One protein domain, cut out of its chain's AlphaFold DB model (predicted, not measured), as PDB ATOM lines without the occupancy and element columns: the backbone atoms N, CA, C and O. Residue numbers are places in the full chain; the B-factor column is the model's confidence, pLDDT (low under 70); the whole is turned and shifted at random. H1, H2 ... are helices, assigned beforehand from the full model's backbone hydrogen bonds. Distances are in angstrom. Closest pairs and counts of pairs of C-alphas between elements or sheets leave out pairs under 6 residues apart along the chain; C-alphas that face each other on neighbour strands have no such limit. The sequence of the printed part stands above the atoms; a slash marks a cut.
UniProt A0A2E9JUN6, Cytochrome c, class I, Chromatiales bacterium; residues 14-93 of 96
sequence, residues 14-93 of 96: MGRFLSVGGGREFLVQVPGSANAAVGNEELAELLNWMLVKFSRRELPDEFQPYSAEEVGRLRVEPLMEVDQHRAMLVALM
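Overview. This is residues 14 to 93 of the 96 residues of the protein "Cytochrome c, class I" of Chromatiales bacterium (UniProt A0A2E9JUN6). The short helix H2 lies in the middle, with H6 running alongside it the opposite way on one side; the longest helix, H4, lies on the other side, slanted to H2 and apart from it, and the space between H2 and H4 is bridged at one end by H5, which crosses near residues 40 to 44 of H4 and the end of H2, and at the other by the short H1, near residues 51 to 54 of H4 and the beginning of H2. The link of residues 55 to 67 leads back from the end of H4 to H5, and the short H3 follows H2. The printed part has 80 residues with six named helices, in the order H1 to H6, and no named strand; its class is all helix. It is compact, with a radius of gyration of the C-alphas of 11.9 A, and spans 29 by 26 by 18 A.

Along the chain. Find C-alpha 14 at (153.464, 145.836, 87.667), where H1 begins; it covers residues 14 to 17 and is 5.6 A long. H2 is residues 23 to 29, 9.8 A, and H3 is residues 31 to 34, 4.9 A. Look next for C-alpha 40 at (136.855, 139.613, 94.531); from there H4 runs through residues 40 to 54, 20.8 A. H5 is residues 68 to 74, 10.0 A. H6, residues 82 to 92, runs 15.4 A to C-alpha 92 at (163.690, 136.241, 87.785).

Arrangement. Begin at H2, the hub, which touches H1, H5 and H6. H1 and H2 touch only at the corner, where the C-alphas of Phe 17 and Gly 23 are closest, 4.3 A apart. H2 and H6 only just touch, with 3 pairs of C-alphas within 8 A, the closest being Gly 23 and Leu 89 at 6.4 A; they run opposite ways at a shallow tilt of 10 degrees. H2 touches H5 about perpendicular, at 88 degrees, with the C-alphas of Gln 29 and Leu 74 closest at 6.1 A. H5 also touches H4, residues 40 to 44 alone, about perpendicular at 88 degrees; look at the closest C-alphas, Glu 41 and Ala 68, 4.5 A apart. With residues 51 to 54 alone, H4 only just touches H1, with 3 pairs of C-alphas within 8 A, the closest being Gly 15 and Leu 51 at 6.1 A. H3 is close to H2 but not clearly touching, with the C-alphas of Val 28 and Ala 34 closest at 5.8 A. H2 and H4 are only just apart, at 8.1 A, and H4 and H6 are apart. The helix packing is mostly crossed, but only just: of 3 touching pairs with a tilt, 1 is shallow. In H4, H5 and H6 every O i to N i+4 pair is within hydrogen-bond range; in H2 2 of 3 are, and H1 and H3 are too short for such a pair.

Size, cuts and confidence. The two C-alphas farthest apart are those of Gly 39 and Ala 91, 31.7 A. The printed part has no cut. The link from H4 to H5 is long, with 13 residues. The mean pLDDT of the printed part is 88.0, and no printed residue is under 70.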
ATOM      1  N   MET A  14     154.589 146.770  87.454       78.06
ATOM      2  CA  MET A  14     153.464 145.836  87.667       78.06
ATOM      3  C   MET A  14     153.300 144.832  86.525       78.06
ATOM      4  O   MET A  14     153.108 143.648  86.780       78.06
ATOM      5  N   GLY A  15     153.396 145.293  85.275       80.31
ATOM      6  CA  GLY A  15     153.264 144.431  84.095       80.31
ATOM      7  C   GLY A  15     154.348 143.358  84.020       80.31
ATOM      8  O   GLY A  15     154.049 142.221  83.673       80.31
ATOM      9  N   ARG A  16     155.574 143.675  84.463       83.94
ATOM     10  CA  ARG A  16     156.717 142.746  84.433       83.94
ATOM     11  C   ARG A  16     156.538 141.558  85.376       83.94
ATOM     12  O   ARG A  16     157.017 140.470  85.071       83.94
ATOM     13  N   PHE A  17     155.811 141.725  86.484       85.62
ATOM     14  CA  PHE A  17     155.455 140.596  87.353       85.62
ATOM     15  C   PHE A  17     154.593 139.564  86.618       85.62
ATOM     16  O   PHE A  17     154.700 138.378  86.903       85.62
ATOM     17  N   LEU A  18     153.795 139.964  85.626       87.88
ATOM     18  CA  LEU A  18     152.985 139.015  84.858       87.88
ATOM     19  C   LEU A  18     153.811 138.196  83.859       87.88
ATOM     20  O   LEU A  18     153.301 137.213  83.328       87.88
ATOM     21  N   SER A  19     155.066 138.575  83.611       83.88
ATOM     22  CA  SER A  19     155.988 137.855  82.727       83.88
ATOM     23  C   SER A  19     156.763 136.736  83.434       83.88
ATOM     24  O   SER A  19     157.479 135.991  82.769       83.88
ATOM     25  N   VAL A  20     156.649 136.608  84.762       86.94
ATOM     26  CA  VAL A  20     157.335 135.578  85.559       86.94
ATOM     27  C   VAL A  20     156.330 134.701  86.307       86.94
ATOM     28  O   VAL A  20     155.301 135.177  86.790       86.94
ATOM     29  N   GLY A  21     156.634 133.406  86.433       85.56
ATOM     30  CA  GLY A  21     155.836 132.496  87.259       85.56
ATOM     31  C   GLY A  21     155.812 132.965  88.718       85.56
ATOM     32  O   GLY A  21     156.852 133.350  89.248       85.56
ATOM     33  N   GLY A  22     154.636 132.981  89.351       86.12
ATOM     34  CA  GLY A  22     154.446 133.498  90.712       86.12
ATOM     35  C   GLY A  22     154.159 135.002  90.799       86.12
ATOM     36  O   GLY A  22     153.648 135.479  91.810       86.12
ATOM     37  N   GLY A  23     154.450 135.789  89.756       88.81
ATOM     38  CA  GLY A  23     154.262 137.241  89.829       88.81
ATOM     39  C   GLY A  23     152.802 137.683  89.701       88.81
ATOM     40  O   GLY A  23     152.425 138.728  90.236       88.81
ATOM     41  N   ARG A  24     151.952 136.856  89.078       90.06
ATOM     42  CA  ARG A  24     150.495 137.039  89.117       90.06
ATOM     43  C   ARG A  24     149.940 136.842  90.523       90.06
ATOM     44  O   ARG A  24     149.231 137.711  91.027       90.06
ATOM     45  N   GLU A  25     150.297 135.728  91.160       91.44
ATOM     46  CA  GLU A  25     149.892 135.433  92.537       91.44
ATOM     47  C   GLU A  25     150.344 136.534  93.492       91.44
ATOM     48  O   GLU A  25     149.543 137.032  94.284       91.44
ATOM     49  N   PHE A  26     151.586 136.998  93.336       90.31
ATOM     50  CA  PHE A  26     152.161 138.058  94.152       90.31
ATOM     51  C   PHE A  26     151.277 139.308  94.223       90.31
ATOM     52  O   PHE A  26     150.992 139.776  95.322       90.31
ATOM     53  N   LEU A  27     150.786 139.821  93.086       89.06
ATOM     54  CA  LEU A  27     149.963 141.042  93.052       89.06
ATOM     55  C   LEU A  27     148.655 140.915  93.848       89.06
ATOM     56  O   LEU A  27     148.168 141.909  94.398       89.06
ATOM     57  N   VAL A  28     148.103 139.703  93.930       91.81
ATOM     58  CA  VAL A  28     146.879 139.411  94.683       91.81
ATOM     59  C   VAL A  28     147.180 139.111  96.153       91.81
ATOM     60  O   VAL A  28     146.437 139.549  97.031       91.81
ATOM     61  N   GLN A  29     148.268 138.391  96.428       91.62
ATOM     62  CA  GLN A  29     148.630 137.914  97.762       91.62
ATOM     63  C   GLN A  29     149.362 138.952  98.618       91.62
ATOM     64  O   GLN A  29     149.494 138.747  99.826       91.62
ATOM     65  N   VAL A  30     149.823 140.078  98.051       89.56
ATOM     66  CA  VAL A  30     150.335 141.196  98.862       89.56
ATOM     67  C   VAL A  30     149.279 141.552  99.919       89.56
ATOM     68  O   VAL A  30     148.135 141.815  99.546       89.56
ATOM     69  N   PRO A  31     149.620 141.627 101.221       84.31
ATOM     70  CA  PRO A  31     148.663 141.857 102.304       84.31
ATOM     71  C   PRO A  31     147.730 143.051 102.093       84.31
ATOM     72  O   PRO A  31     146.582 142.999 102.524       84.31
ATOM     73  N   GLY A  32     148.192 144.107 101.414       84.25
ATOM     74  CA  GLY A  32     147.361 145.255 101.042       84.25
ATOM     75  C   GLY A  32     146.239 144.916 100.050       84.25
ATOM     76  O   GLY A  32     145.130 145.414 100.208       84.25
ATOM     77  N   SER A  33     146.503 144.044  99.072       86.00
ATOM     78  CA  SER A  33     145.512 143.531  98.116       86.00
ATOM     79  C   SER A  33     144.663 142.423  98.743       86.00
ATOM     80  O   SER A  33     143.434 142.473  98.702       86.00
ATOM     81  N   ALA A  34     145.307 141.442  99.381       88.44
ATOM     82  CA  ALA A  34     144.644 140.274  99.951       88.44
ATOM     83  C   ALA A  34     143.602 140.664 101.010       88.44
ATOM     84  O   ALA A  34     142.468 140.184 100.965       88.44
ATOM     85  N   ASN A  35     143.931 141.622 101.882       87.88
ATOM     86  CA  ASN A  35     143.043 142.102 102.946       87.88
ATOM     87  C   ASN A  35     142.194 143.323 102.548       87.88
ATOM     88  O   ASN A  35     141.577 143.943 103.415       87.88
ATOM     89  N   ALA A  36     142.160 143.705 101.267       88.38
ATOM     90  CA  ALA A  36     141.389 144.863 100.826       88.38
ATOM     91  C   ALA A  36     139.889 144.697 101.139       88.38
ATOM     92  O   ALA A  36     139.305 143.639 100.912       88.38
ATOM     93  N   ALA A  37     139.232 145.756 101.615       89.12
ATOM     94  CA  ALA A  37     137.807 145.740 101.966       89.12
ATOM     95  C   ALA A  37     136.871 145.822 100.735       89.12
ATOM     96  O   ALA A  37     135.860 146.519 100.769       89.12
ATOM     97  N   VAL A  38     137.231 145.150  99.641       91.19
ATOM     98  CA  VAL A  38     136.487 145.091  98.373       91.19
ATOM     99  C   VAL A  38     136.211 143.639  97.987       91.19
ATOM    100  O   VAL A  38     136.948 142.729  98.397       91.19
ATOM    101  N   GLY A  39     135.165 143.417  97.188       93.50
ATOM    102  CA  GLY A  39     134.844 142.103  96.641       93.50
ATOM    103  C   GLY A  39     135.945 141.551  95.728       93.50
ATOM    104  O   GLY A  39     136.842 142.266  95.281       93.50
ATOM    105  N   ASN A  40     135.892 140.248  95.441       93.81
ATOM    106  CA  ASN A  40     136.855 139.613  94.531       93.81
ATOM    107  C   ASN A  40     136.722 140.126  93.093       93.81
ATOM    108  O   ASN A  40     137.725 140.247  92.400       93.81
ATOM    109  N   GLU A  41     135.497 140.439  92.668       94.50
ATOM    110  CA  GLU A  41     135.217 141.030  91.358       94.50
ATOM    111  C   GLU A  41     135.808 142.438  91.258       94.50
ATOM    112  O   GLU A  41     136.636 142.686  90.389       94.50
ATOM    113  N   GLU A  42     135.507 143.311  92.222       94.00
ATOM    114  CA  GLU A  42     136.061 144.670  92.274       94.00
ATOM    115  C   GLU A  42     137.593 144.678  92.343       94.00
ATOM    116  O   GLU A  42     138.238 145.491  91.681       94.00
ATOM    117  N   LEU A  43     138.203 143.764  93.111       93.12
ATOM    118  CA  LEU A  43     139.661 143.659  93.150       93.12
ATOM    119  C   LEU A  43     140.231 143.186  91.806       93.12
ATOM    120  O   LEU A  43     141.239 143.733  91.356       93.12
ATOM    121  N   ALA A  44     139.601 142.206  91.153       94.50
ATOM    122  CA  ALA A  44     140.018 141.743  89.832       94.50
ATOM    123  C   ALA A  44     139.930 142.873  88.795       94.50
ATOM    124  O   ALA A  44     140.893 143.125  88.070       94.50
ATOM    125  N   GLU A  45     138.814 143.604  88.762       93.94
ATOM    126  CA  GLU A  45     138.628 144.759  87.883       93.94
ATOM    127  C   GLU A  45     139.658 145.857  88.151       93.94
ATOM    128  O   GLU A  45     140.256 146.385  87.209       93.94
ATOM    129  N   LEU A  46     139.925 146.163  89.423       91.31
ATOM    130  CA  LEU A  46     140.915 147.159  89.815       91.31
ATOM    131  C   LEU A  46     142.326 146.758  89.364       91.31
ATOM    132  O   LEU A  46     143.029 147.580  88.775       91.31
ATOM    133  N   LEU A  47     142.738 145.508  89.595       90.31
ATOM    134  CA  LEU A  47     144.035 144.985  89.150       90.31
ATOM    135  C   LEU A  47     144.163 145.046  87.625       90.31
ATOM    136  O   LEU A  47     145.154 145.565  87.109       90.31
ATOM    137  N   ASN A  48     143.139 144.592  86.904       92.50
ATOM    138  CA  ASN A  48     143.095 144.639  85.443       92.50
ATOM    139  C   ASN A  48     143.198 146.076  84.920       92.50
ATOM    140  O   ASN A  48     143.986 146.362  84.014       92.50
ATOM    141  N   TRP A  49     142.449 147.001  85.521       90.75
ATOM    142  CA  TRP A  49     142.500 148.414  85.169       90.75
ATOM    143  C   TRP A  49     143.882 149.012  85.434       90.75
ATOM    144  O   TRP A  49     144.425 149.685  84.559       90.75
ATOM    145  N   MET A  50     144.487 148.744  86.594       87.25
ATOM    146  CA  MET A  50     145.821 149.246  86.935       87.25
ATOM    147  C   MET A  50     146.881 148.749  85.948       87.25
ATOM    148  O   MET A  50     147.706 149.536  85.484       87.25
ATOM    149  N   LEU A  51     146.829 147.471  85.574       87.56
ATOM    150  CA  LEU A  51     147.741 146.874  84.605       87.56
ATOM    151  C   LEU A  51     147.642 147.538  83.231       87.56
ATOM    152  O   LEU A  51     148.648 147.985  82.677       87.56
ATOM    153  N   VAL A  52     146.425 147.698  82.715       86.62
ATOM    154  CA  VAL A  52     146.185 148.341  81.416       86.62
ATOM    155  C   VAL A  52     146.470 149.848  81.459       86.62
ATOM    156  O   VAL A  52     146.884 150.433  80.459       86.62
ATOM    157  N   LYS A  53     146.261 150.511  82.600       85.88
ATOM    158  CA  LYS A  53     146.464 151.960  82.745       85.88
ATOM    159  C   LYS A  53     147.937 152.326  82.922       85.88
ATOM    160  O   LYS A  53     148.377 153.332  82.366       85.88
ATOM    161  N   PHE A  54     148.681 151.545  83.706       81.12
ATOM    162  CA  PHE A  54     150.012 151.918  84.191       81.12
ATOM    163  C   PHE A  54     151.148 151.024  83.703       81.12
ATOM    164  O   PHE A  54     152.299 151.417  83.864       81.12
ATOM    165  N   SER A  55     150.870 149.839  83.158       82.12
ATOM    166  CA  SER A  55     151.910 148.885  82.734       82.12
ATOM    167  C   SER A  55     151.604 148.207  81.402       82.12
ATOM    168  O   SER A  55     152.075 147.109  81.138       82.12
ATOM    169  N   ARG A  56     150.807 148.853  80.544       82.88
ATOM    170  CA  ARG A  56     150.374 148.278  79.263       82.88
ATOM    171  C   ARG A  56     151.526 147.890  78.338       82.88
ATOM    172  O   ARG A  56     151.335 147.013  77.509       82.88
ATOM    173  N   ARG A  57     152.670 148.577  78.420       82.75
ATOM    174  CA  ARG A  57     153.822 148.324  77.539       82.75
ATOM    175  C   ARG A  57     154.620 147.103  77.987       82.75
ATOM    176  O   ARG A  57     155.364 146.550  77.194       82.75
ATOM    177  N   GLU A  58     154.473 146.738  79.250       83.50
ATOM    178  CA  GLU A  58     155.199 145.693  79.954       83.50
ATOM    179  C   GLU A  58     154.333 144.445  80.160       83.50
ATOM    180  O   GLU A  58     154.791 143.475  80.755       83.50
ATOM    181  N   LEU A  59     153.075 144.472  79.704       83.94
ATOM    182  CA  LEU A  59     152.221 143.294  79.703       83.94
ATOM    183  C   LEU A  59     152.735 142.274  78.680       83.94
ATOM    184  O   LEU A  59     153.103 142.670  77.571       83.94
ATOM    185  N   PRO A  60     152.717 140.973  79.016       80.94
ATOM    186  CA  PRO A  60     152.993 139.928  78.040       80.94
ATOM    187  C   PRO A  60     151.936 139.940  76.925       80.94
ATOM    188  O   PRO A  60     150.778 140.288  77.170       80.94
ATOM    189  N   ASP A  61     152.316 139.507  75.720       76.56
ATOM    190  CA  ASP A  61     151.399 139.414  74.573       76.56
ATOM    191  C   ASP A  61     150.167 138.538  74.877       76.56
ATOM    192  O   ASP A  61     149.058 138.837  74.438       76.56
ATOM    193  N   GLU A  62     150.334 137.501  75.704       80.31
ATOM    194  CA  GLU A  62     149.267 136.606  76.178       80.31
ATOM    195  C   GLU A  62     148.664 137.052  77.524       80.31
ATOM    196  O   GLU A  62     148.315 136.231  78.376       80.31
ATOM    197  N   PHE A  63     148.549 138.362  77.761       84.88
ATOM    198  CA  PHE A  63     147.934 138.875  78.984       84.88
ATOM    199  C   PHE A  63     146.486 138.385  79.142       84.88
ATOM    200  O   PHE A  63     145.588 138.756  78.385       84.88
ATOM    201  N   GLN A  64     146.256 137.606  80.200       88.69
ATOM    202  CA  GLN A  64     144.925 137.199  80.634       88.69
ATOM    203  C   GLN A  64     144.468 138.073  81.811       88.69
ATOM    204  O   GLN A  64     145.158 138.110  82.839       88.69
ATOM    205  N   PRO A  65     143.324 138.771  81.699       91.12
ATOM    206  CA  PRO A  65     142.749 139.509  82.817       91.12
ATOM    207  C   PRO A  65     142.498 138.593  84.019       91.12
ATOM    208  O   PRO A  65     142.089 137.446  83.853       91.12
ATOM    209  N   TYR A  66     142.726 139.101  85.229       93.69
ATOM    210  CA  TYR A  66     142.344 138.419  86.460       93.69
ATOM    211  C   TYR A  66     140.842 138.166  86.488       93.69
ATOM    212  O   TYR A  66     140.050 139.060  86.173       93.69
ATOM    213  N   SER A  67     140.465 136.966  86.918       95.19
ATOM    214  CA  SER A  67     139.074 136.615  87.206       95.19
ATOM    215  C   SER A  67     138.763 136.747  88.699       95.19
ATOM    216  O   SER A  67     139.645 136.603  89.547       95.19
ATOM    217  N   ALA A  68     137.491 136.968  89.037       94.31
ATOM    218  CA  ALA A  68     137.048 137.008  90.430       94.31
ATOM    219  C   ALA A  68     137.319 135.679  91.166       94.31
ATOM    220  O   ALA A  68     137.649 135.684  92.350       94.31
ATOM    221  N   GLU A  69     137.215 134.539  90.474       94.50
ATOM    222  CA  GLU A  69     137.543 133.228  91.044       94.50
ATOM    223  C   GLU A  69     139.036 133.073  91.338       94.50
ATOM    224  O   GLU A  69     139.395 132.620  92.423       94.50
ATOM    225  N   GLU A  70     139.903 133.449  90.393       93.75
ATOM    226  CA  GLU A  70     141.361 133.426  90.571       93.75
ATOM    227  C   GLU A  70     141.756 134.295  91.765       93.75
ATOM    228  O   GLU A  70     142.412 133.822  92.693       93.75
ATOM    229  N   VAL A  71     141.264 135.535  91.798       93.75
ATOM    230  CA  VAL A  71     141.507 136.463  92.902       93.75
ATOM    231  C   VAL A  71     141.004 135.882  94.221       93.75
ATOM    232  O   VAL A  71     141.748 135.841  95.195       93.75
ATOM    233  N   GLY A  72     139.775 135.373  94.254       92.81
ATOM    234  CA  GLY A  72     139.198 134.783  95.457       92.81
ATOM    235  C   GLY A  72     140.008 133.614  96.011       92.81
ATOM    236  O   GLY A  72     140.137 133.505  97.224       92.81
ATOM    237  N   ARG A  73     140.594 132.772  95.151       93.56
ATOM    238  CA  ARG A  73     141.458 131.657  95.573       93.56
ATOM    239  C   ARG A  73     142.797 132.153  96.115       93.56
ATOM    240  O   ARG A  73     143.237 131.687  97.159       93.56
ATOM    241  N   LEU A  74     143.420 133.111  95.433       91.19
ATOM    242  CA  LEU A  74     144.746 133.621  95.785       91.19
ATOM    243  C   LEU A  74     144.741 134.449  97.075       91.19
ATOM    244  O   LEU A  74     145.654 134.328  97.885       91.19
ATOM    245  N   ARG A  75     143.696 135.251  97.315       88.75
ATOM    246  CA  ARG A  75     143.590 136.110  98.511       88.75
ATOM    247  C   ARG A  75     143.516 135.347  99.836       88.75
ATOM    248  O   ARG A  75     143.733 135.957 100.879       88.75
ATOM    249  N   VAL A  76     143.181 134.055  99.812       89.62
ATOM    250  CA  VAL A  76     143.060 133.220 101.023       89.62
ATOM    251  C   VAL A  76     144.415 132.993 101.693       89.62
ATOM    252  O   VAL A  76     144.461 132.758 102.899       89.62
ATOM    253  N   GLU A  77     145.513 133.119 100.945       87.50
ATOM    254  CA  GLU A  77     146.871 132.937 101.454       87.50
ATOM    255  C   GLU A  77     147.699 134.219 101.254       87.50
ATOM    256  O   GLU A  77     148.411 134.358 100.258       87.50
ATOM    257  N   PRO A  78     147.590 135.205 102.168       87.00
ATOM    258  CA  PRO A  78     148.402 136.414 102.107       87.00
ATOM    259  C   PRO A  78     149.892 136.103 102.282       87.00
ATOM    260  O   PRO A  78     150.281 135.325 103.155       87.00
ATOM    261  N   LEU A  79     150.742 136.781 101.509       87.19
ATOM    262  CA  LEU A  79     152.193 136.675 101.641       87.19
ATOM    263  C   LEU A  79     152.657 137.258 102.979       87.19
ATOM    264  O   LEU A  79     152.388 138.418 103.287       87.19
ATOM    265  N   MET A  80     153.417 136.472 103.742       84.44
ATOM    266  CA  MET A  80     154.034 136.937 104.989       84.44
ATOM    267  C   MET A  80     155.289 137.780 104.720       84.44
ATOM    268  O   MET A  80     155.431 138.875 105.253       84.44
ATOM    269  N   GLU A  81     156.165 137.309 103.830       86.81
ATOM    270  CA  GLU A  81     157.466 137.926 103.534       86.81
ATOM    271  C   GLU A  81     157.451 138.619 102.160       86.81
ATOM    272  O   GLU A  81     158.096 138.177 101.207       86.81
ATOM    273  N   VAL A  82     156.678 139.704 102.042       85.44
ATOM    274  CA  VAL A  82     156.443 140.417 100.767       85.44
ATOM    275  C   VAL A  82     157.743 140.887 100.119       85.44
ATOM    276  O   VAL A  82     157.924 140.707  98.916       85.44
ATOM    277  N   ASP A  83     158.658 141.466 100.900       83.50
ATOM    278  CA  ASP A  83     159.916 142.011 100.381       83.50
ATOM    279  C   ASP A  83     160.831 140.914  99.825       83.50
ATOM    280  O   ASP A  83     161.404 141.080  98.745       83.50
ATOM    281  N   GLN A  84     160.922 139.768 100.513       86.38
ATOM    282  CA  GLN A  84     161.697 138.622 100.031       86.38
ATOM    283  C   GLN A  84     161.090 138.061  98.744       86.38
ATOM    284  O   GLN A  84     161.802 137.872  97.759       86.38
ATOM    285  N   HIS A  85     159.768 137.864  98.716       88.00
ATOM    286  CA  HIS A  85     159.076 137.350  97.535       88.00
ATOM    287  C   HIS A  85     159.214 138.298  96.335       88.00
ATOM    288  O   HIS A  85     159.503 137.865  95.219       88.00
ATOM    289  N   ARG A  86     159.101 139.611  96.572       86.69
ATOM    290  CA  ARG A  86     159.332 140.634  95.549       86.69
ATOM    291  C   ARG A  86     160.753 140.553  95.005       86.69
ATOM    292  O   ARG A  86     160.927 140.565  93.791       86.69
ATOM    293  N   ALA A  87     161.760 140.493  95.876       86.69
ATOM    294  CA  ALA A  87     163.159 140.426  95.464       86.69
ATOM    295  C   ALA A  87     163.442 139.177  94.614       86.69
ATOM    296  O   ALA A  87     164.120 139.282  93.592       86.69
ATOM    297  N   MET A  88     162.865 138.028  94.983       87.88
ATOM    298  CA  MET A  88     162.955 136.796  94.195       87.88
ATOM    299  C   MET A  88     162.335 136.966  92.806       87.88
ATOM    300  O   MET A  88     162.982 136.651  91.812       87.88
ATOM    301  N   LEU A  89     161.120 137.511  92.719       88.00
ATOM    302  CA  LEU A  89     160.447 137.730  91.437       88.00
ATOM    303  C   LEU A  89     161.212 138.713  90.554       88.00
ATOM    304  O   LEU A  89     161.397 138.444  89.375       88.00
ATOM    305  N   VAL A  90     161.702 139.818  91.120       85.88
ATOM    306  CA  VAL A  90     162.501 140.812  90.389       85.88
ATOM    307  C   VAL A  90     163.800 140.203  89.856       85.88
ATOM    308  O   VAL A  90     164.183 140.510  88.733       85.88
ATOM    309  N   ALA A  91     164.447 139.308  90.607       86.50
ATOM    310  CA  ALA A  91     165.644 138.601  90.149       86.50
ATOM    311  C   ALA A  91     165.367 137.601  89.008       86.50
ATOM    312  O   ALA A  91     166.277 137.275  88.251       86.50
ATOM    313  N   LEU A  92     164.127 137.112  88.882       85.75
ATOM    314  CA  LEU A  92     163.690 136.241  87.785       85.75
ATOM    315  C   LEU A  92     163.249 137.024  86.543       85.75
ATOM    316  O   LEU A  92     163.073 136.429  85.478       85.75
ATOM    317  N   MET A  93     163.036 138.337  86.662       83.06
ATOM    318  CA  MET A  93     162.628 139.153  85.526       83.06
ATOM    319  C   MET A  93     163.797 139.325  84.555       83.06
ATOM    320  O   MET A  93     164.893 139.690  84.983       83.06
TER     321      MET A  93